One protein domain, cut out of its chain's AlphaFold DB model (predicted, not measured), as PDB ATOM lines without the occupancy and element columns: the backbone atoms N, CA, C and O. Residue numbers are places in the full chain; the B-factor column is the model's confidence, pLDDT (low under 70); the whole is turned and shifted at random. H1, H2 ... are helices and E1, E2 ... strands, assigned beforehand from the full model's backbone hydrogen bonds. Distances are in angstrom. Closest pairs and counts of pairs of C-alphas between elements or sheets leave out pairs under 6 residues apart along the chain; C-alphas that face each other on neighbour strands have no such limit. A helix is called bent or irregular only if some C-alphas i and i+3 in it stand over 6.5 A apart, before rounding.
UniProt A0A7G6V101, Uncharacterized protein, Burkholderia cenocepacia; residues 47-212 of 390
ATOM      1  N   VAL A  47     172.564 199.588 218.484       86.31
ATOM      2  CA  VAL A  47     173.585 199.241 219.471       86.31
ATOM      3  C   VAL A  47     174.961 199.345 218.818       86.31
ATOM      4  O   VAL A  47     175.803 200.088 219.326       86.31
ATOM      5  N   ALA A  48     175.129 198.700 217.666       88.06
ATOM      6  CA  ALA A  48     176.321 198.726 216.830       88.06
ATOM      7  C   ALA A  48     175.960 199.173 215.401       88.06
ATOM      8  O   ALA A  48     174.850 198.937 214.934       88.06
ATOM      9  N   ASP A  49     176.887 199.846 214.715       84.00
ATOM     10  CA  ASP A  49     176.719 200.246 213.311       84.00
ATOM     11  C   ASP A  49     177.094 199.075 212.391       84.00
ATOM     12  O   ASP A  49     178.174 198.502 212.540       84.00
ATOM     13  N   GLY A  50     176.226 198.723 211.441       82.62
ATOM     14  CA  GLY A  50     176.491 197.703 210.419       82.62
ATOM     15  C   GLY A  50     177.397 198.178 209.274       82.62
ATOM     16  O   GLY A  50     177.526 197.479 208.272       82.62
ATOM     17  N   ASN A  51     177.980 199.377 209.371       84.31
ATOM     18  CA  ASN A  51     178.799 200.041 208.353       84.31
ATOM     19  C   ASN A  51     178.131 200.013 206.967       84.31
ATOM     20  O   ASN A  51     178.759 199.655 205.967       84.31
ATOM     21  N   ARG A  52     176.830 200.331 206.900       81.25
ATOM     22  CA  ARG A  52     176.014 200.240 205.668       81.25
ATOM     23  C   ARG A  52     176.058 198.852 205.002       81.25
ATOM     24  O   ARG A  52     176.101 198.750 203.780       81.25
ATOM     25  N   GLY A  53     176.093 197.795 205.810       81.75
ATOM     26  CA  GLY A  53     176.129 196.401 205.360       81.75
ATOM     27  C   GLY A  53     177.522 195.864 205.023       81.75
ATOM     28  O   GLY A  53     177.630 194.708 204.632       81.75
ATOM     29  N   SER A  54     178.583 196.668 205.173       86.56
ATOM     30  CA  SER A  54     179.969 196.213 204.967       86.56
ATOM     31  C   SER A  54     180.612 195.601 206.212       86.56
ATOM     32  O   SER A  54     181.717 195.071 206.132       86.56
ATOM     33  N   GLU A  55     179.947 195.686 207.367       92.88
ATOM     34  CA  GLU A  55     180.425 195.041 208.584       92.88
ATOM     35  C   GLU A  55     180.406 193.513 208.433       92.88
ATOM     36  O   GLU A  55     179.574 192.943 207.730       92.88
ATOM     37  N   SER A  56     181.340 192.850 209.105       94.31
ATOM     38  CA  SER A  56     181.362 191.399 209.253       94.31
ATOM     39  C   SER A  56     180.531 190.975 210.461       94.31
ATOM     40  O   SER A  56     180.379 191.721 211.424       94.31
ATOM     41  N   PHE A  57     180.021 189.745 210.464       94.94
ATOM     42  CA  PHE A  57     179.240 189.270 211.607       94.94
ATOM     43  C   PHE A  57     180.068 189.218 212.908       94.94
ATOM     44  O   PHE A  57     179.575 189.614 213.962       94.94
ATOM     45  N   SER A  58     181.350 188.826 212.819       96.00
ATOM     46  CA  SER A  58     182.294 188.887 213.950       96.00
ATOM     47  C   SER A  58     182.521 190.322 214.418       96.00
ATOM     48  O   SER A  58     182.345 190.611 215.594       96.00
ATOM     49  N   GLY A  59     182.810 191.253 213.503       95.75
ATOM     50  CA  GLY A  59     182.996 192.666 213.849       95.75
ATOM     51  C   GLY A  59     181.750 193.297 214.481       95.75
ATOM     52  O   GLY A  59     181.848 194.153 215.361       95.75
ATOM     53  N   PHE A  60     180.555 192.833 214.107       95.12
ATOM     54  CA  PHE A  60     179.308 193.253 214.742       95.12
ATOM     55  C   PHE A  60     179.196 192.759 216.195       95.12
ATOM     56  O   PHE A  60     178.836 193.541 217.078       95.12
ATOM     57  N   TYR A  61     179.570 191.504 216.470       96.94
ATOM     58  CA  TYR A  61     179.705 190.970 217.833       96.94
ATOM     59  C   TYR A  61     180.737 191.750 218.658       96.94
ATOM     60  O   TYR A  61     180.458 192.164 219.784       96.94
ATOM     61  N   GLU A  62     181.903 192.016 218.075       97.44
ATOM     62  CA  GLU A  62     182.993 192.762 218.705       97.44
ATOM     63  C   GLU A  62     182.542 194.160 219.150       97.44
ATOM     64  O   GLU A  62     182.761 194.555 220.295       97.44
ATOM     65  N   LYS A  63     181.787 194.872 218.303       95.44
ATOM     66  CA  LYS A  63     181.184 196.173 218.646       95.44
ATOM     67  C   LYS A  63     180.204 196.096 219.818       95.44
ATOM     68  O   LYS A  63     180.122 197.034 220.615       95.44
ATOM     69  N   TYR A  64     179.446 195.007 219.929       95.00
ATOM     70  CA  TYR A  64     178.583 194.770 221.084       95.00
ATOM     71  C   TYR A  64     179.419 194.557 222.352       95.00
ATOM     72  O   TYR A  64     179.174 195.230 223.352       95.00
ATOM     73  N   VAL A  65     180.441 193.697 222.306       97.00
ATOM     74  CA  VAL A  65     181.360 193.470 223.434       97.00
ATOM     75  C   VAL A  65     182.017 194.781 223.881       97.00
ATOM     76  O   VAL A  65     181.985 195.117 225.064       97.00
ATOM     77  N   ASP A  66     182.537 195.564 222.938       94.88
ATOM     78  CA  ASP A  66     183.135 196.873 223.197       94.88
ATOM     79  C   ASP A  66     182.181 197.808 223.928       94.88
ATOM     80  O   ASP A  66     182.532 198.405 224.950       94.88
ATOM     81  N   LYS A  67     180.954 197.927 223.415       90.81
ATOM     82  CA  LYS A  67     179.954 198.818 223.992       90.81
ATOM     83  C   LYS A  67     179.566 198.386 225.400       90.81
ATOM     84  O   LYS A  67     179.483 199.244 226.275       90.81
ATOM     85  N   LEU A  68     179.369 197.088 225.631       91.31
ATOM     86  CA  LEU A  68     179.063 196.549 226.956       91.31
ATOM     87  C   LEU A  68     180.172 196.881 227.963       91.31
ATOM     88  O   LEU A  68     179.907 197.434 229.028       91.31
ATOM     89  N   LEU A  69     181.417 196.541 227.631       92.19
ATOM     90  CA  LEU A  69     182.529 196.631 228.576       92.19
ATOM     91  C   LEU A  69     182.912 198.085 228.868       92.19
ATOM     92  O   LEU A  69     183.199 198.426 230.017       92.19
ATOM     93  N   LEU A  70     182.843 198.973 227.870       88.06
ATOM     94  CA  LEU A  70     183.026 200.411 228.083       88.06
ATOM     95  C   LEU A  70     181.972 200.988 229.031       88.06
ATOM     96  O   LEU A  70     182.315 201.802 229.890       88.06
ATOM     97  N   LEU A  71     180.713 200.546 228.908       82.50
ATOM     98  CA  LEU A  71     179.657 200.933 229.842       82.50
ATOM     99  C   LEU A  71     179.977 200.452 231.259       82.50
ATOM    100  O   LEU A  71     179.730 201.199 232.192       82.50
ATOM    101  N   PHE A  72     180.581 199.273 231.435       82.81
ATOM    102  CA  PHE A  72     180.942 198.753 232.758       82.81
ATOM    103  C   PHE A  72     182.189 199.387 233.396       82.81
ATOM    104  O   PHE A  72     182.287 199.441 234.622       82.81
ATOM    105  N   ARG A  73     183.123 199.932 232.612       79.81
ATOM    106  CA  ARG A  73     184.390 200.465 233.145       79.81
ATOM    107  C   ARG A  73     184.212 201.640 234.110       79.81
ATOM    108  O   ARG A  73     184.612 201.561 235.265       79.81
ATOM    109  N   VAL A  74     183.682 202.762 233.628       68.94
ATOM    110  CA  VAL A  74     183.752 204.034 234.372       68.94
ATOM    111  C   VAL A  74     182.717 204.118 235.499       68.94
ATOM    112  O   VAL A  74     183.107 204.412 236.625       68.94
ATOM    113  N   PRO A  75     181.421 203.833 235.278       65.88
ATOM    114  CA  PRO A  75     180.420 204.005 236.327       65.88
ATOM    115  C   PRO A  75     180.488 202.927 237.412       65.88
ATOM    116  O   PRO A  75     180.097 203.216 238.537       65.88
ATOM    117  N   TYR A  76     180.969 201.719 237.086       71.50
ATOM    118  CA  TYR A  76     180.807 200.538 237.944       71.50
ATOM    119  C   TYR A  76     182.125 200.102 238.574       71.50
ATOM    120  O   TYR A  76     182.244 200.109 239.789       71.50
ATOM    121  N   PHE A  77     183.150 199.813 237.770       77.50
ATOM    122  CA  PHE A  77     184.402 199.257 238.295       77.50
ATOM    123  C   PHE A  77     185.196 200.229 239.186       77.50
ATOM    124  O   PHE A  77     185.947 199.800 240.059       77.50
ATOM    125  N   THR A  78     185.030 201.538 238.977       76.12
ATOM    126  CA  THR A  78     185.765 202.583 239.716       76.12
ATOM    127  C   THR A  78     184.948 203.269 240.812       76.12
ATOM    128  O   THR A  78     185.388 204.276 241.359       76.12
ATOM    129  N   ASN A  79     183.764 202.745 241.131       79.62
ATOM    130  CA  ASN A  79     182.894 203.290 242.164       79.62
ATOM    131  C   ASN A  79     182.652 202.233 243.250       79.62
ATOM    132  O   ASN A  79     182.305 201.090 242.956       79.62
ATOM    133  N   GLU A  80     182.869 202.609 244.510       79.50
ATOM    134  CA  GLU A  80     182.865 201.685 245.651       79.50
ATOM    135  C   GLU A  80     181.460 201.187 245.979       79.50
ATOM    136  O   GLU A  80     181.293 200.153 246.622       79.50
ATOM    137  N   ASP A  81     180.448 201.910 245.497       78.25
ATOM    138  CA  ASP A  81     179.061 201.587 245.760       78.25
ATOM    139  C   ASP A  81     178.548 200.397 244.930       78.25
ATOM    140  O   ASP A  81     177.563 199.768 245.333       78.25
ATOM    141  N   TYR A  82     179.200 200.075 243.805       81.62
ATOM    142  CA  TYR A  82     178.769 199.020 242.884       81.62
ATOM    143  C   TYR A  82     179.342 197.648 243.242       81.62
ATOM    144  O   TYR A  82     180.328 197.516 243.961       81.62
ATOM    145  N   PHE A  83     178.684 196.592 242.741       86.06
ATOM    146  CA  PHE A  83     179.047 195.213 243.069       86.06
ATOM    147  C   PHE A  83     180.499 194.888 242.700       86.06
ATOM    148  O   PHE A  83     181.274 194.582 243.603       86.06
ATOM    149  N   TYR A  84     180.873 194.993 241.419       87.62
ATOM    150  CA  TYR A  84     182.272 194.901 240.993       87.62
ATOM    151  C   TYR A  84     182.963 196.241 241.187       87.62
ATOM    152  O   TYR A  84     182.515 197.240 240.629       87.62
ATOM    153  N   THR A  85     184.059 196.252 241.938       85.31
ATOM    154  CA  THR A  85     184.772 197.485 242.269       85.31
ATOM    155  C   THR A  85     186.225 197.231 242.665       85.31
ATOM    156  O   THR A  85     186.540 196.225 243.306       85.31
ATOM    157  N   VAL A  86     187.097 198.173 242.299       83.94
ATOM    158  CA  VAL A  86     188.493 198.295 242.769       83.94
ATOM    159  C   VAL A  86     188.773 199.659 243.405       83.94
ATOM    160  O   VAL A  86     189.923 200.051 243.578       83.94
ATOM    161  N   SER A  87     187.730 200.417 243.741       77.94
ATOM    162  CA  SER A  87     187.870 201.773 244.281       77.94
ATOM    163  C   SER A  87     187.744 201.857 245.800       77.94
ATOM    164  O   SER A  87     187.771 202.958 246.332       77.94
ATOM    165  N   ALA A  88     187.595 200.728 246.498       66.56
ATOM    166  CA  ALA A  88     187.617 200.730 247.957       66.56
ATOM    167  C   ALA A  88     189.043 200.991 248.469       66.56
ATOM    168  O   ALA A  88     190.005 200.430 247.931       66.56
ATOM    169  N   ASP A  89     189.161 201.767 249.552       72.75
ATOM    170  CA  ASP A  89     190.439 202.110 250.205       72.75
ATOM    171  C   ASP A  89     191.254 200.871 250.622       72.75
ATOM    172  O   ASP A  89     192.484 200.898 250.698       72.75
ATOM    173  N   GLU A  90     190.570 199.749 250.859       74.75
ATOM    174  CA  GLU A  90     191.166 198.467 251.216       74.75
ATOM    175  C   GLU A  90     191.012 197.457 250.073       74.75
ATOM    176  O   GLU A  90     189.896 197.060 249.724       74.75
ATOM    177  N   LYS A  91     192.137 196.939 249.559       78.50
ATOM    178  CA  LYS A  91     192.154 195.897 248.509       78.50
ATOM    179  C   LYS A  91     191.346 194.647 248.865       78.50
ATOM    180  O   LYS A  91     190.821 193.985 247.981       78.50
ATOM    181  N   GLY A  92     191.218 194.329 250.155       75.69
ATOM    182  CA  GLY A  92     190.418 193.195 250.628       75.69
ATOM    183  C   GLY A  92     188.911 193.338 250.386       75.69
ATOM    184  O   GLY A  92     188.199 192.344 250.452       75.69
ATOM    185  N   LYS A  93     188.423 194.550 250.091       77.62
ATOM    186  CA  LYS A  93     187.018 194.825 249.747       77.62
ATOM    187  C   LYS A  93     186.765 194.832 248.240       77.62
ATOM    188  O   LYS A  93     185.630 195.027 247.813       77.62
ATOM    189  N   TRP A  94     187.806 194.647 247.432       86.38
ATOM    190  CA  TRP A  94     187.669 194.655 245.986       86.38
ATOM    191  C   TRP A  94     186.907 193.422 245.517       86.38
ATOM    192  O   TRP A  94     187.207 192.290 245.897       86.38
ATOM    193  N   ARG A  95     185.955 193.654 244.620       86.44
ATOM    194  CA  ARG A  95     185.339 192.609 243.805       86.44
ATOM    195  C   ARG A  95     185.811 192.852 242.382       86.44
ATOM    196  O   ARG A  95     185.147 193.515 241.591       86.44
ATOM    197  N   GLU A  96     187.035 192.423 242.110       87.25
ATOM    198  CA  GLU A  96     187.697 192.648 240.825       87.25
ATOM    199  C   GLU A  96     187.288 191.613 239.763       87.25
ATOM    200  O   GLU A  96     186.739 190.559 240.081       87.25
ATOM    201  N   LEU A  97     187.607 191.899 238.497       90.50
ATOM    202  CA  LEU A  97     187.309 191.024 237.353       90.50
ATOM    203  C   LEU A  97     188.498 190.160 236.905       90.50
ATOM    204  O   LEU A  97     188.385 189.398 235.946       90.50
ATOM    205  N   ALA A  98     189.639 190.244 237.595       90.69
ATOM    206  CA  ALA A  98     190.756 189.339 237.353       90.69
ATOM    207  C   ALA A  98     190.321 187.886 237.610       90.69
ATOM    208  O   ALA A  98     189.740 187.568 238.653       90.69
ATOM    209  N   GLY A  99     190.589 186.999 236.651       94.12
ATOM    210  CA  GLY A  99     190.183 185.595 236.696       94.12
ATOM    211  C   GLY A  99     188.671 185.356 236.754       94.12
ATOM    212  O   GLY A  99     188.268 184.319 237.269       94.12
ATOM    213  N   VAL A 100     187.836 186.303 236.303       95.69
ATOM    214  CA  VAL A 100     186.384 186.079 236.218       95.69
ATOM    215  C   VAL A 100     186.084 184.921 235.263       95.69
ATOM    216  O   VAL A 100     186.671 184.847 234.181       95.69
ATOM    217  N   HIS A 101     185.181 184.032 235.672       98.50
ATOM    218  CA  HIS A 101     184.663 182.960 234.830       98.50
ATOM    219  C   HIS A 101     183.466 183.470 234.021       98.50
ATOM    220  O   HIS A 101     182.559 184.110 234.568       98.50
ATOM    221  N   VAL A 102     183.490 183.222 232.716       98.81
ATOM    222  CA  VAL A 102     182.503 183.713 231.756       98.81
ATOM    223  C   VAL A 102     182.040 182.565 230.873       98.81
ATOM    224  O   VAL A 102     182.842 181.966 230.163       98.81
ATOM    225  N   GLU A 103     180.735 182.336 230.854       98.81
ATOM    226  CA  GLU A 103     180.068 181.433 229.922       98.81
ATOM    227  C   GLU A 103     179.356 182.255 228.851       98.81
ATOM    228  O   GLU A 103     178.504 183.086 229.166       98.81
ATOM    229  N   LEU A 104     179.705 182.053 227.582       98.81
ATOM    230  CA  LEU A 104     179.183 182.826 226.458       98.81
ATOM    231  C   LEU A 104     178.460 181.927 225.445       98.81
ATOM    232  O   LEU A 104     179.076 181.098 224.781       98.81
ATOM    233  N   ALA A 105     177.167 182.169 225.245       98.62
ATOM    234  CA  ALA A 105     176.378 181.569 224.176       98.62
ATOM    235  C   ALA A 105     176.397 182.428 222.896       98.62
ATOM    236  O   ALA A 105     176.057 183.613 222.931       98.62
ATOM    237  N   ILE A 106     176.740 181.833 221.751       98.56
ATOM    238  CA  ILE A 106     176.744 182.500 220.430       98.56
ATOM    239  C   ILE A 106     176.121 181.615 219.337       98.56
ATOM    240  O   ILE A 106     176.033 180.393 219.506       98.56
ATOM    241  N   PRO A 107     175.699 182.187 218.192       97.81
ATOM    242  CA  PRO A 107     175.164 181.414 217.074       97.81
ATOM    243  C   PRO A 107     176.162 180.400 216.513       97.81
ATOM    244  O   PRO A 107     177.292 180.738 216.151       97.81
ATOM    245  N   SER A 108     175.701 179.161 216.348       95.69
ATOM    246  CA  SER A 108     176.472 178.117 215.670       95.69
ATOM    247  C   SER A 108     176.738 178.465 214.202       95.69
ATOM    248  O   SER A 108     175.859 178.947 213.489       95.69
ATOM    249  N   GLY A 109     177.973 178.230 213.752       94.62
ATOM    250  CA  GLY A 109     178.381 178.374 212.351       94.62
ATOM    251  C   GLY A 109     178.511 179.809 211.828       94.62
ATOM    252  O   GLY A 109     178.862 179.978 210.663       94.62
ATOM    253  N   ARG A 110     178.253 180.840 212.648       95.00
ATOM    254  CA  ARG A 110     178.358 182.253 212.226       95.00
ATOM    255  C   ARG A 110     179.571 182.988 212.797       95.00
ATOM    256  O   ARG A 110     180.040 183.938 212.177       95.00
ATOM    257  N   ILE A 111     180.064 182.562 213.960       95.50
ATOM    258  CA  ILE A 111     181.279 183.081 214.599       95.50
ATOM    259  C   ILE A 111     182.126 181.892 215.041       95.50
ATOM    260  O   ILE A 111     181.600 180.897 215.539       95.50
ATOM    261  N   GLU A 112     183.437 181.994 214.845       96.94
ATOM    262  CA  GLU A 112     184.383 180.986 215.310       96.94
ATOM    263  C   GLU A 112     184.544 181.092 216.848       96.94
ATOM    264  O   GLU A 112     184.882 182.172 217.348       96.94
ATOM    265  N   PRO A 113     184.277 180.016 217.617       97.75
ATOM    266  CA  PRO A 113     184.233 180.072 219.082       97.75
ATOM    267  C   PRO A 113     185.525 180.540 219.751       97.75
ATOM    268  O   PRO A 113     185.469 181.336 220.689       97.75
ATOM    269  N   VAL A 114     186.686 180.084 219.275       98.00
ATOM    270  CA  VAL A 114     187.989 180.439 219.856       98.00
ATOM    271  C   VAL A 114     188.270 181.931 219.672       98.00
ATOM    272  O   VAL A 114     188.771 182.586 220.588       98.00
ATOM    273  N   SER A 115     187.895 182.492 218.527       97.81
ATOM    274  CA  SER A 115     188.027 183.907 218.187       97.81
ATOM    275  C   SER A 115     187.093 184.760 219.041       97.81
ATOM    276  O   SER A 115     187.539 185.750 219.621       97.81
ATOM    277  N   ALA A 116     185.831 184.345 219.209       98.25
ATOM    278  CA  ALA A 116     184.875 185.031 220.083       98.25
ATOM    279  C   ALA A 116     185.343 185.065 221.547       98.25
ATOM    280  O   ALA A 116     185.295 186.124 222.186       98.25
ATOM    281  N   ALA A 117     185.833 183.925 222.054       98.56
ATOM    282  CA  ALA A 117     186.378 183.788 223.403       98.56
ATOM    283  C   ALA A 117     187.621 184.666 223.593       98.56
ATOM    284  O   ALA A 117     187.714 185.433 224.553       98.56
ATOM    285  N   SER A 118     188.561 184.587 222.647       98.56
ATOM    286  CA  SER A 118     189.815 185.344 222.679       98.56
ATOM    287  C   SER A 118     189.561 186.845 222.638       98.56
ATOM    288  O   SER A 118     190.172 187.586 223.408       98.56
ATOM    289  N   TYR A 119     188.634 187.301 221.790       98.69
ATOM    290  CA  TYR A 119     188.269 188.710 221.715       98.69
ATOM    291  C   TYR A 119     187.677 189.204 223.037       98.69
ATOM    292  O   TYR A 119     188.174 190.183 223.596       98.69
ATOM    293  N   LEU A 120     186.673 188.506 223.582       98.62
ATOM    294  CA  LEU A 120     186.042 188.885 224.849       98.62
ATOM    295  C   LEU A 120     187.058 188.917 225.996       98.62
ATOM    296  O   LEU A 120     187.147 189.916 226.711       98.62
ATOM    297  N   ARG A 121     187.882 187.872 226.128       98.44
ATOM    298  CA  ARG A 121     188.953 187.792 227.129       98.44
ATOM    299  C   ARG A 121     189.917 188.970 227.016       98.44
ATOM    300  O   ARG A 121     190.141 189.675 227.998       98.44
ATOM    301  N   ASN A 122     190.471 189.203 225.826       98.31
ATOM    302  CA  ASN A 122     191.432 190.282 225.594       98.31
ATOM    303  C   ASN A 122     190.806 191.651 225.846       98.31
ATOM    304  O   ASN A 122     191.464 192.551 226.373       98.31
ATOM    305  N   ARG A 123     189.521 191.809 225.514       97.56
ATOM    306  CA  ARG A 123     188.835 193.072 225.722       97.56
ATOM    307  C   ARG A 123     188.544 193.353 227.190       97.56
ATOM    308  O   ARG A 123     188.747 194.488 227.609       97.56
ATOM    309  N   ILE A 124     188.170 192.346 227.982       96.25
ATOM    310  CA  ILE A 124     188.056 192.470 229.445       96.25
ATOM    311  C   ILE A 124     189.416 192.858 230.045       96.25
ATOM    312  O   ILE A 124     189.485 193.823 230.805       96.25
ATOM    313  N   ILE A 125     190.506 192.180 229.655       96.12
ATOM    314  CA  ILE A 125     191.868 192.509 230.120       96.12
ATOM    315  C   ILE A 125     192.198 193.978 229.848       96.12
ATOM    316  O   ILE A 125     192.615 194.696 230.753       96.12
ATOM    317  N   ASN A 126     191.980 194.435 228.614       95.25
ATOM    318  CA  ASN A 126     192.301 195.796 228.204       95.25
ATOM    319  C   ASN A 126     191.428 196.848 228.908       95.25
ATOM    320  O   ASN A 126     191.940 197.848 229.395       95.25
ATOM    321  N   ILE A 127     190.113 196.629 228.979       92.56
ATOM    322  CA  ILE A 127     189.172 197.601 229.546       92.56
ATOM    323  C   ILE A 127     189.359 197.770 231.057       92.56
ATOM    324  O   ILE A 127     189.256 198.892 231.553       92.56
ATOM    325  N   PHE A 128     189.646 196.684 231.777       91.50
ATOM    326  CA  PHE A 128     189.820 196.699 233.233       91.50
ATOM    327  C   PHE A 128     191.290 196.697 233.674       91.50
ATOM    328  O   PHE A 128     191.569 196.571 234.860       91.50
ATOM    329  N   GLU A 129     192.225 196.883 232.735       92.38
ATOM    330  CA  GLU A 129     193.666 197.034 232.985       92.38
ATOM    331  C   GLU A 129     194.308 195.848 233.740       92.38
ATOM    332  O   GLU A 129     195.311 196.014 234.439       92.38
ATOM    333  N   ILE A 130     193.748 194.641 233.601       92.56
ATOM    334  CA  ILE A 130     194.196 193.440 234.325       92.56
ATOM    335  C   ILE A 130     195.643 193.123 233.932       92.56
ATOM    336  O   ILE A 130     195.948 192.902 232.762       92.56
ATOM    337  N   GLY A 131     196.543 193.107 234.919       92.06
ATOM    338  CA  GLY A 131     197.968 192.844 234.706       92.06
ATOM    339  C   GLY A 131     198.763 194.016 234.117       92.06
ATOM    340  O   GLY A 131     199.963 193.872 233.891       92.06
ATOM    341  N   ASN A 132     198.157 195.193 233.896       93.06
ATOM    342  CA  ASN A 132     198.883 196.362 233.395       93.06
ATOM    343  C   ASN A 132     199.869 196.891 234.465       93.06
ATOM    344  O   ASN A 132     199.428 197.363 235.524       93.06
ATOM    345  N   PRO A 133     201.197 196.891 234.211       90.94
ATOM    346  CA  PRO A 133     202.199 197.343 235.180       90.94
ATOM    347  C   PRO A 133     202.083 198.821 235.574       90.94
ATOM    348  O   PRO A 133     202.560 199.196 236.646       90.94
ATOM    349  N   SER A 134     201.450 199.641 234.730       92.50
ATOM    350  CA  SER A 134     201.223 201.072 234.959       92.50
ATOM    351  C   SER A 134     199.923 201.367 235.720       92.50
ATOM    352  O   SER A 134     199.697 202.513 236.093       92.50
ATOM    353  N   ALA A 135     199.084 200.356 235.978       86.50
ATOM    354  CA  ALA A 135     197.775 200.497 236.624       86.50
ATOM    355  C   ALA A 135     197.585 199.510 237.795       86.50
ATOM    356  O   ALA A 135     196.542 198.878 237.950       86.50
ATOM    357  N   LYS A 136     198.605 199.365 238.654       83.19
ATOM    358  CA  LYS A 136     198.626 198.413 239.794       83.19
ATOM    359  C   LYS A 136     197.567 198.667 240.882       83.19
ATOM    360  O   LYS A 136     197.466 197.907 241.849       83.19
ATOM    361  N   ASN A 137     196.826 199.764 240.772       83.38
ATOM    362  CA  ASN A 137     195.682 200.094 241.615       83.38
ATOM    363  C   ASN A 137     194.339 199.647 241.008       83.38
ATOM    364  O   ASN A 137     193.310 199.987 241.572       83.38
ATOM    365  N   LEU A 138     194.340 198.902 239.897       84.19
ATOM    366  CA  LEU A 138     193.126 198.384 239.254       84.19
ATOM    367  C   LEU A 138     193.052 196.850 239.220       84.19
ATOM    368  O   LEU A 138     192.105 196.291 238.676       84.19
ATOM    369  N   TRP A 139     194.037 196.163 239.801       86.62
ATOM    370  CA  TRP A 139     194.074 194.704 239.891       86.62
ATOM    371  C   TRP A 139     194.928 194.239 241.079       86.62
ATOM    372  O   TRP A 139     195.862 194.921 241.515       86.62
ATOM    373  N   SER A 140     194.590 193.073 241.625       86.81
ATOM    374  CA  SER A 140     195.331 192.392 242.693       86.81
ATOM    375  C   SER A 140     196.151 191.207 242.174       86.81
ATOM    376  O   SER A 140     197.205 190.891 242.726       86.81
ATOM    377  N   ARG A 141     195.704 190.608 241.064       89.81
ATOM    378  CA  ARG A 141     196.378 189.549 240.301       89.81
ATOM    379  C   ARG A 141     196.209 189.775 238.802       89.81
ATOM    380  O   ARG A 141     195.248 190.401 238.366       89.81
ATOM    381  N   ASP A 142     197.140 189.251 238.023       92.69
ATOM    382  CA  ASP A 142     197.180 189.356 236.562       92.69
ATOM    383  C   ASP A 142     196.481 188.180 235.860       92.69
ATOM    384  O   ASP A 142     196.573 188.039 234.642       92.69
ATOM    385  N   THR A 143     195.760 187.342 236.616       95.88
ATOM    386  CA  THR A 143     195.032 186.188 236.086       95.88
ATOM    387  C   THR A 143     194.023 186.639 235.025       95.88
ATOM    388  O   THR A 143     193.085 187.378 235.345       95.88
ATOM    389  N   PRO A 144     194.171 186.190 233.769       96.25
ATOM    390  CA  PRO A 144     193.217 186.507 232.720       96.25
ATOM    391  C   PRO A 144     191.825 185.926 233.007       96.25
ATOM    392  O   PRO A 144     191.735 184.900 233.682       96.25
ATOM    393  N   PRO A 145     190.754 186.519 232.456       97.19
ATOM    394  CA  PRO A 145     189.428 185.911 232.455       97.19
ATOM    395  C   PRO A 145     189.431 184.509 231.835       97.19
ATOM    396  O   PRO A 145     190.124 184.258 230.840       97.19
ATOM    397  N   ASP A 146     188.620 183.628 232.410       98.06
ATOM    398  CA  ASP A 146     188.360 182.277 231.926       98.06
ATOM    399  C   ASP A 146     187.054 182.287 231.124       98.06
ATOM    400  O   ASP A 146     185.978 182.422 231.700       98.06
ATOM    401  N   VAL A 147     187.152 182.251 229.792       98.69
ATOM    402  CA  VAL A 147     186.009 182.429 228.883       98.69
ATOM    403  C   VAL A 147     185.732 181.128 228.143       98.69
ATOM    404  O   VAL A 147     186.560 180.687 227.344       98.69
ATOM    405  N   HIS A 148     184.543 180.575 228.357       98.69
ATOM    406  CA  HIS A 148     184.026 179.383 227.691       98.69
ATOM    407  C   HIS A 148     182.908 179.771 226.734       98.69
ATOM    408  O   HIS A 148     182.138 180.699 226.988       98.69
ATOM    409  N   VAL A 149     182.846 179.089 225.593       98.69
ATOM    410  CA  VAL A 149     181.886 179.404 224.534       98.69
ATOM    411  C   VAL A 149     181.038 178.188 224.217       98.69
ATOM    412  O   VAL A 149     181.552 177.139 223.834       98.69
ATOM    413  N   THR A 150     179.725 178.372 224.298       98.38
ATOM    414  CA  THR A 150     178.728 177.425 223.809       98.38
ATOM    415  C   THR A 150     178.145 177.947 222.503       98.38
ATOM    416  O   THR A 150     177.624 179.059 222.430       98.38
ATOM    417  N   THR A 151     178.196 177.136 221.451       97.69
ATOM    418  CA  THR A 151     177.532 177.460 220.187       97.69
ATOM    419  C   THR A 151     176.177 176.782 220.087       97.69
ATOM    420  O   THR A 151     175.997 175.637 220.500       97.69
ATOM    421  N   GLY A 152     175.202 177.468 219.497       95.31
ATOM    422  CA  GLY A 152     173.908 176.858 219.210       95.31
ATOM    423  C   GLY A 152     172.889 177.840 218.654       95.31
ATOM    424  O   GLY A 152     173.245 178.820 218.007       95.31
ATOM    425  N   HIS A 153     171.616 177.536 218.886       93.25
ATOM    426  CA  HIS A 153     170.467 178.386 218.555       93.25
ATOM    427  C   HIS A 153     169.749 178.798 219.853       93.25
ATOM    428  O   HIS A 153     170.409 178.927 220.882       93.25
ATOM    429  N   GLY A 154     168.419 178.962 219.839       93.38
ATOM    430  CA  GLY A 154     167.611 179.469 220.962       93.38
ATOM    431  C   GLY A 154     167.945 178.918 222.346       93.38
ATOM    432  O   GLY A 154     168.008 179.685 223.302       93.38
ATOM    433  N   ASN A 155     168.259 177.623 222.444       96.25
ATOM    434  CA  ASN A 155     168.525 176.964 223.724       96.25
ATOM    435  C   ASN A 155     170.002 176.994 224.176       96.25
ATOM    436  O   ASN A 155     170.302 176.485 225.255       96.25
ATOM    437  N   ALA A 156     170.928 177.581 223.406       97.12
ATOM    438  CA  ALA A 156     172.358 177.613 223.750       97.12
ATOM    439  C   ALA A 156     172.627 178.303 225.098       97.12
ATOM    440  O   ALA A 156     173.444 177.833 225.886       97.12
ATOM    441  N   GLY A 157     171.884 179.374 225.398       97.62
ATOM    442  CA  GLY A 157     172.020 180.098 226.661       97.62
ATOM    443  C   GLY A 157     171.657 179.275 227.902       97.62
ATOM    444  O   GLY A 157     172.215 179.544 228.959       97.62
ATOM    445  N   PHE A 158     170.797 178.251 227.798       98.50
ATOM    446  CA  PHE A 158     170.533 177.348 228.931       98.50
ATOM    447  C   PHE A 158     171.754 176.492 229.265       98.50
ATOM    448  O   PHE A 158     172.064 176.313 230.435       98.50
ATOM    449  N   ALA A 159     172.479 176.013 228.250       98.00
ATOM    450  CA  ALA A 159     173.697 175.235 228.465       98.00
ATOM    451  C   ALA A 159     174.819 176.094 229.072       98.00
ATOM    452  O   ALA A 159     175.449 175.664 230.034       98.00
ATOM    453  N   SER A 160     175.012 177.328 228.588       98.38
ATOM    454  CA  SER A 160     175.936 178.288 229.218       98.38
ATOM    455  C   SER A 160     175.543 178.620 230.659       98.38
ATOM    456  O   SER A 160     176.404 178.745 231.525       98.38
ATOM    457  N   LEU A 161     174.243 178.748 230.943       98.56
ATOM    458  CA  LEU A 161     173.757 178.983 232.300       98.56
ATOM    459  C   LEU A 161     174.048 177.795 233.224       98.56
ATOM    460  O   LEU A 161     174.574 177.996 234.315       98.56
ATOM    461  N   ASP A 162     173.756 176.569 232.788       98.50
ATOM    462  CA  ASP A 162     174.030 175.360 233.572       98.50
ATOM    463  C   ASP A 162     175.528 175.163 233.830       98.50
ATOM    464  O   ASP A 162     175.900 174.821 234.954       98.50
ATOM    465  N   ALA A 163     176.385 175.442 232.841       98.62
ATOM    466  CA  ALA A 163     177.839 175.381 232.993       98.62
ATOM    467  C   ALA A 163     178.347 176.371 234.056       98.62
ATOM    468  O   ALA A 163     179.132 176.000 234.932       98.62
ATOM    469  N   ALA A 164     177.820 177.599 234.069       98.69
ATOM    470  CA  ALA A 164     178.156 178.575 235.101       98.69
ATOM    471  C   ALA A 164     177.652 178.152 236.492       98.69
ATOM    472  O   ALA A 164     178.330 178.387 237.493       98.69
ATOM    473  N   LEU A 165     176.480 177.513 236.578       98.38
ATOM    474  CA  LEU A 165     175.977 176.952 237.835       98.38
ATOM    475  C   LEU A 165     176.857 175.792 238.332       98.38
ATOM    476  O   LEU A 165     177.106 175.702 239.533       98.38
ATOM    477  N   ASP A 166     177.383 174.949 237.438       98.44
ATOM    478  CA  ASP A 166     178.356 173.900 237.781       98.44
ATOM    479  C   ASP A 166     179.687 174.473 238.276       98.44
ATOM    480  O   ASP A 166     180.247 174.005 239.275       98.44
ATOM    481  N   TYR A 167     180.171 175.535 237.629       98.62
ATOM    482  CA  TYR A 167     181.331 176.277 238.108       98.62
ATOM    483  C   TYR A 167     181.098 176.805 239.531       98.62
ATOM    484  O   TYR A 167     181.913 176.553 240.420       98.62
ATOM    485  N   LEU A 168     179.968 177.471 239.787       98.25
ATOM    486  CA  LEU A 168     179.656 178.042 241.103       98.25
ATOM    487  C   LEU A 168     179.395 176.987 242.182       98.25
ATOM    488  O   LEU A 168     179.687 177.239 243.348       98.25
ATOM    489  N   ALA A 169     178.914 175.794 241.822       97.31
ATOM    490  CA  ALA A 169     178.776 174.685 242.765       97.31
ATOM    491  C   ALA A 169     180.134 174.217 243.323       97.31
ATOM    492  O   ALA A 169     180.216 173.768 244.464       97.31
ATOM    493  N   THR A 170     181.204 174.344 242.531       97.88
ATOM    494  CA  THR A 170     182.582 174.014 242.943       97.88
ATOM    495  C   THR A 170     183.387 175.232 243.411       97.88
ATOM    496  O   THR A 170     184.455 175.067 243.999       97.88
ATOM    497  N   HIS A 171     182.857 176.442 243.210       97.69
ATOM    498  CA  HIS A 171     183.459 177.723 243.591       97.69
ATOM    499  C   HIS A 171     182.422 178.628 244.286       97.69
ATOM    500  O   HIS A 171     182.072 179.695 243.765       97.69
ATOM    501  N   PRO A 172     181.889 178.217 245.451       97.06
ATOM    502  CA  PRO A 172     180.715 178.854 246.046       97.06
ATOM    503  C   PRO A 172     180.968 180.283 246.543       97.06
ATOM    504  O   PRO A 172     180.022 181.046 246.714       97.06
ATOM    505  N   ASP A 173     182.230 180.675 246.728       95.50
ATOM    506  CA  ASP A 173     182.663 182.019 247.117       95.50
ATOM    507  C   ASP A 173     182.933 182.945 245.916       95.50
ATOM    508  O   ASP A 173     183.449 184.052 246.094       95.50
ATOM    509  N   LYS A 174     182.647 182.508 244.681       95.75
ATOM    510  CA  LYS A 174     182.926 183.258 243.446       95.75
ATOM    511  C   LYS A 174     181.665 183.787 242.777       95.75
ATOM    512  O   LYS A 174     180.540 183.483 243.154       95.75
ATOM    513  N   SER A 175     181.879 184.628 241.770       96.12
ATOM    514  CA  SER A 175     180.849 185.079 240.834       96.12
ATOM    515  C   SER A 175     181.200 184.636 239.420       96.12
ATOM    516  O   SER A 175     182.387 184.570 239.094       96.12
ATOM    517  N   ALA A 176     180.194 184.445 238.576       97.94
ATOM    518  CA  ALA A 176     180.358 184.126 237.161       97.94
ATOM    519  C   ALA A 176     179.486 185.037 236.290       97.94
ATOM    520  O   ALA A 176     178.441 185.528 236.730       97.94
ATOM    521  N   TRP A 177     179.919 185.273 235.052       98.12
ATOM    522  CA  TRP A 177     179.120 185.962 234.041       98.12
ATOM    523  C   TRP A 177     178.519 184.932 233.094       98.12
ATOM    524  O   TRP A 177     179.244 184.104 232.552       98.12
ATOM    525  N   VAL A 178     177.214 185.020 232.852       98.62
ATOM    526  CA  VAL A 178     176.547 184.238 231.803       98.62
ATOM    527  C   VAL A 178     176.061 185.198 230.740       98.62
ATOM    528  O   VAL A 178     175.274 186.104 231.015       98.62
ATOM    529  N   MET A 179     176.572 185.025 229.532       98.56
ATOM    530  CA  MET A 179     176.380 185.930 228.416       98.56
ATOM    531  C   MET A 179     175.742 185.205 227.240       98.56
ATOM    532  O   MET A 179     175.979 184.023 227.010       98.56
ATOM    533  N   ASN A 180     174.983 185.941 226.441       98.19
ATOM    534  CA  ASN A 180     174.644 185.527 225.086       98.19
ATOM    535  C   ASN A 180     174.868 186.681 224.121       98.19
ATOM    536  O   ASN A 180     174.804 187.848 224.514       98.19
ATOM    537  N   TRP A 181     174.992 186.353 222.841       98.19
ATOM    538  CA  TRP A 181     174.843 187.325 221.772       98.19
ATOM    539  C   TRP A 181     174.349 186.669 220.483       98.19
ATOM    540  O   TRP A 181     174.829 185.601 220.115       98.19
ATOM    541  N   ASP A 182     173.426 187.329 219.784       97.44
ATOM    542  CA  ASP A 182     173.105 187.031 218.385       97.44
ATOM    543  C   ASP A 182     172.508 188.269 217.690       97.44
ATOM    544  O   ASP A 182     171.967 189.181 218.320       97.44
ATOM    545  N   ALA A 183     172.583 188.272 216.364       95.44
ATOM    546  CA  ALA A 183     171.895 189.203 215.484       95.44
ATOM    547  C   ALA A 183     171.323 188.419 214.286       95.44
ATOM    548  O   ALA A 183     171.921 188.388 213.200       95.44
ATOM    549  N   PRO A 184     170.177 187.730 214.451       94.19
ATOM    550  CA  PRO A 184     169.658 186.818 213.427       94.19
ATOM    551  C   PRO A 184     169.333 187.509 212.107       94.19
ATOM    552  O   PRO A 184     169.516 186.928 211.043       94.19
ATOM    553  N   SER A 185     168.924 188.775 212.164       91.38
ATOM    554  CA  SER A 185     168.600 189.570 210.980       91.38
ATOM    555  C   SER A 185     169.783 190.361 210.404       91.38
ATOM    556  O   SER A 185     169.576 191.211 209.543       91.38
ATOM    557  N   PHE A 186     171.016 190.047 210.822       90.62
ATOM    558  CA  PHE A 186     172.238 190.587 210.225       90.62
ATOM    559  C   PHE A 186     172.453 190.095 208.772       90.62
ATOM    560  O   PHE A 186     172.316 188.889 208.537       90.62
ATOM    561  N   PRO A 187     172.916 190.950 207.833       83.94
ATOM    562  CA  PRO A 187     173.267 192.361 208.024       83.94
ATOM    563  C   PRO A 187     172.024 193.202 208.336       83.94
ATOM    564  O   PRO A 187     170.984 192.988 207.713       83.94
ATOM    565  N   PRO A 188     172.098 194.115 209.323       73.81
ATOM    566  CA  PRO A 188     170.909 194.767 209.830       73.81
ATOM    567  C   PRO A 188     170.321 195.690 208.765       73.81
ATOM    568  O   PRO A 188     171.019 196.528 208.194       73.81
ATOM    569  N   ASN A 189     169.022 195.551 208.535       67.88
ATOM    570  CA  ASN A 189     168.211 196.602 207.935       67.88
ATOM    571  C   ASN A 189     167.810 197.585 209.039       67.88
ATOM    572  O   ASN A 189     167.761 197.219 210.219       67.88
ATOM    573  N   ASP A 190     167.496 198.824 208.662       64.50
ATOM    574  CA  ASP A 190     166.990 199.810 209.614       64.50
ATOM    575  C   ASP A 190     165.779 199.237 210.389       64.50
ATOM    576  O   ASP A 190     164.937 198.534 209.830       64.50
ATOM    577  N   GLU A 191     165.705 199.535 211.691       74.69
ATOM    578  CA  GLU A 191     164.566 199.235 212.582       74.69
ATOM    579  C   GLU A 191     164.367 197.774 213.052       74.69
ATOM    580  O   GLU A 191     163.328 197.448 213.631       74.69
ATOM    581  N   GLN A 192     165.361 196.895 212.904       84.25
ATOM    582  CA  GLN A 192     165.319 195.547 213.494       84.25
ATOM    583  C   GLN A 192     165.458 195.560 215.030       84.25
ATOM    584  O   GLN A 192     166.119 196.428 215.603       84.25
ATOM    585  N   ILE A 193     164.834 194.584 215.704       90.56
ATOM    586  CA  ILE A 193     164.774 194.505 217.181       90.56
ATOM    587  C   ILE A 193     165.126 193.125 217.753       90.56
ATOM    588  O   ILE A 193     165.122 192.963 218.970       90.56
ATOM    589  N   ASN A 194     165.432 192.144 216.904       93.19
ATOM    590  CA  ASN A 194     165.741 190.773 217.313       93.19
ATOM    591  C   ASN A 194     167.236 190.515 217.565       93.19
ATOM    592  O   ASN A 194     167.605 189.399 217.917       93.19
ATOM    593  N   GLU A 195     168.098 191.520 217.395       93.44
ATOM    594  CA  GLU A 195     169.496 191.465 217.839       93.44
ATOM    595  C   GLU A 195     169.618 191.804 219.332       93.44
ATOM    596  O   GLU A 195     168.966 192.725 219.838       93.44
ATOM    597  N   ASN A 196     170.444 191.067 220.075       94.62
ATOM    598  CA  ASN A 196     170.571 191.268 221.515       94.62
ATOM    599  C   ASN A 196     171.875 190.723 222.122       94.62
ATOM    600  O   ASN A 196     172.553 189.850 221.592       94.62
ATOM    601  N   MET A 197     172.191 191.253 223.305       96.19
ATOM    602  CA  MET A 197     173.202 190.742 224.232       96.19
ATOM    603  C   MET A 197     172.647 190.810 225.648       96.19
ATOM    604  O   MET A 197     172.261 191.900 226.084       96.19
ATOM    605  N   VAL A 198     172.635 189.708 226.387       97.00
ATOM    606  CA  VAL A 198     172.337 189.718 227.829       97.00
ATOM    607  C   VAL A 198     173.591 189.318 228.585       97.00
ATOM    608  O   VAL A 198     174.381 188.516 228.095       97.00
ATOM    609  N   VAL A 199     173.767 189.909 229.765       96.62
ATOM    610  CA  VAL A 199     174.721 189.452 230.773       96.62
ATOM    611  C   VAL A 199     173.963 189.276 232.076       96.62
ATOM    612  O   VAL A 199     173.336 190.224 232.554       96.62
ATOM    613  N   LEU A 200     174.017 188.071 232.630       97.69
ATOM    614  CA  LEU A 200     173.588 187.761 233.985       97.69
ATOM    615  C   LEU A 200     174.827 187.666 234.875       97.69
ATOM    616  O   LEU A 200     175.809 187.014 234.518       97.69
ATOM    617  N   PHE A 201     174.760 188.302 236.040       95.88
ATOM    618  CA  PHE A 201     175.788 188.209 237.069       95.88
ATOM    619  C   PHE A 201     175.321 187.219 238.125       95.88
ATOM    620  O   PHE A 201     174.370 187.497 238.857       95.88
ATOM    621  N   LEU A 202     175.968 186.059 238.184       97.56
ATOM    622  CA  LEU A 202     175.648 185.023 239.155       97.56
ATOM    623  C   LEU A 202     176.622 185.094 240.324       97.56
ATOM    624  O   LEU A 202     177.828 185.255 240.130       97.56
ATOM    625  N   ALA A 203     176.094 184.949 241.533       96.44
ATOM    626  CA  ALA A 203     176.873 184.815 242.751       96.44
ATOM    627  C   ALA A 203     176.741 183.380 243.262       96.44
ATOM    628  O   ALA A 203     175.636 182.838 243.304       96.44
ATOM    629  N   GLY A 204     177.865 182.774 243.637       96.31
ATOM    630  CA  GLY A 204     177.867 181.512 244.356       96.31
ATOM    631  C   GLY A 204     177.198 181.664 245.729       96.31
ATOM    632  O   GLY A 204     177.118 182.778 246.258       96.31
ATOM    633  N   PRO A 205     176.697 180.564 246.311       94.00
ATOM    634  CA  PRO A 205     175.899 180.600 247.538       94.00
ATOM    635  C   PRO A 205     176.639 181.166 248.761       94.00
ATOM    636  O   PRO A 205     175.990 181.708 249.653       94.00
ATOM    637  N   ASP A 206     177.973 181.093 248.787       95.75
ATOM    638  CA  ASP A 206     178.798 181.589 249.895       95.75
ATOM    639  C   ASP A 206     179.354 183.001 249.628       95.75
ATOM    640  O   ASP A 206     179.953 183.625 250.515       95.75
ATOM    641  N   LEU A 207     179.163 183.543 248.417       94.06
ATOM    642  CA  LEU A 207     179.619 184.882 248.074       94.06
ATOM    643  C   LEU A 207     178.740 185.941 248.748       94.06
ATOM    644  O   LEU A 207     177.563 186.120 248.434       94.06
ATOM    645  N   LYS A 208     179.353 186.742 249.620       92.00
ATOM    646  CA  LYS A 208     178.698 187.883 250.269       92.00
ATOM    647  C   LYS A 208     178.510 189.046 249.293       92.00
ATOM    648  O   LYS A 208     179.399 189.883 249.090       92.00
ATOM    649  N   THR A 209     177.330 189.099 248.684       90.94
ATOM    650  CA  THR A 209     176.952 190.155 247.734       90.94
ATOM    651  C   THR A 209     176.662 191.496 248.402       90.94
ATOM    652  O   THR A 209     176.755 192.527 247.737       90.94
ATOM    653  N   GLU A 210     176.325 191.483 249.698       90.38
ATOM    654  CA  GLU A 210     175.794 192.628 250.459       90.38
ATOM    655  C   GLU A 210     174.511 193.222 249.847       90.38
ATOM    656  O   GLU A 210     174.185 194.398 250.040       90.38
ATOM    657  N   ARG A 211     173.796 192.408 249.062       90.94
ATOM    658  CA  ARG A 211     172.635 192.802 248.269       90.94
ATOM    659  C   ARG A 211     171.568 191.726 248.297       90.94
ATOM    660  O   ARG A 211     171.876 190.536 248.235       90.94
ATOM    661  N   GLU A 212     170.322 192.174 248.249       92.38
ATOM    662  CA  GLU A 212     169.188 191.305 247.960       92.38
ATOM    663  C   GLU A 212     169.377 190.673 246.568       92.38
ATOM    664  O   GLU A 212     169.814 191.359 245.639       92.38
TER     665      GLU A 212
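Overview. This is residues 47 to 212 of the 390 residues of an uncharacterized protein of Burkholderia cenocepacia (UniProt A0A7G6V101). A twisted sheet of four strands is the middle of three layers, helices on both faces: H3 covers one face, and H1 and H2 pack side by side on the other. The printed part has 166 residues, with H1, E1, H2, E2, H3, E3 and E4 along the chain. The mixed sheet runs E2, E1, E3, E4, with E4 antiparallel to E3; the class is mixed, helices and strands, with 81 residues in named elements, under half. The whole is compact, radius of gyration of the C-alphas 16.5 A, spanning 49 by 35 by 29 A.

Along the chain. The strands are E2, residues 146 to 152, E1, 101 to 107, E3, 175 to 182, 23.8 A, and E4, 196 to 203, ending at C-alpha 203 (176.873, 184.815, 242.751). H3 is residues 156 to 170, 22.0 A; H2, 113 to 127, 21.0 A; H1, 57 to 77, 29.0 A, begins at C-alpha 57 (179.240, 189.270, 211.607) and is only just irregular, C-alphas 71 and 74 being 6.8 A apart.

Arrangement. E1 is parallel to E2 (N 104 and O 148, 2.8 A) and E3 (N 105 and O 179, 2.8 A); E3 and E4 form a hairpin (N 200 and O 178, 2.8 A). H3 runs along E1 at 9 degrees on the local plane, height over the sheet 7.1 A; the closest C-alphas of H3 and E1 are Gly 157 and Ala 105, 5.2 A. On the opposite face H2 is over E2, closest C-alphas Ala 117 and Val 147, 5.7 A, and H1 is over E3 and E4, height 10.7 A. H1 and H2 touch, closest C-alphas Arg 73 and Ile 127, 6.6 A, at a shallow tilt of 30 degrees, the same way. E1, H2, E2 is a strand-helix-strand unit, parallel neighbour strands joined through a helix; E2, H3, E3 is a split one, with E1 between its strands; both crossovers are right-handed. Every O i to N i+4 pair is within hydrogen-bond range in H2 and H3, and 14 of 17 in H1.

Size, cuts and confidence. The C-alphas farthest apart, Glu 90 and Asn 189, are 49.0 A apart. The printed part has no cut; the links H1 to E1, H2 to E2 and E3 to E4 are long. Mean pLDDT of the printed part is 91.4, with residues 74 to 75, 88 and 189 to 190 under 70.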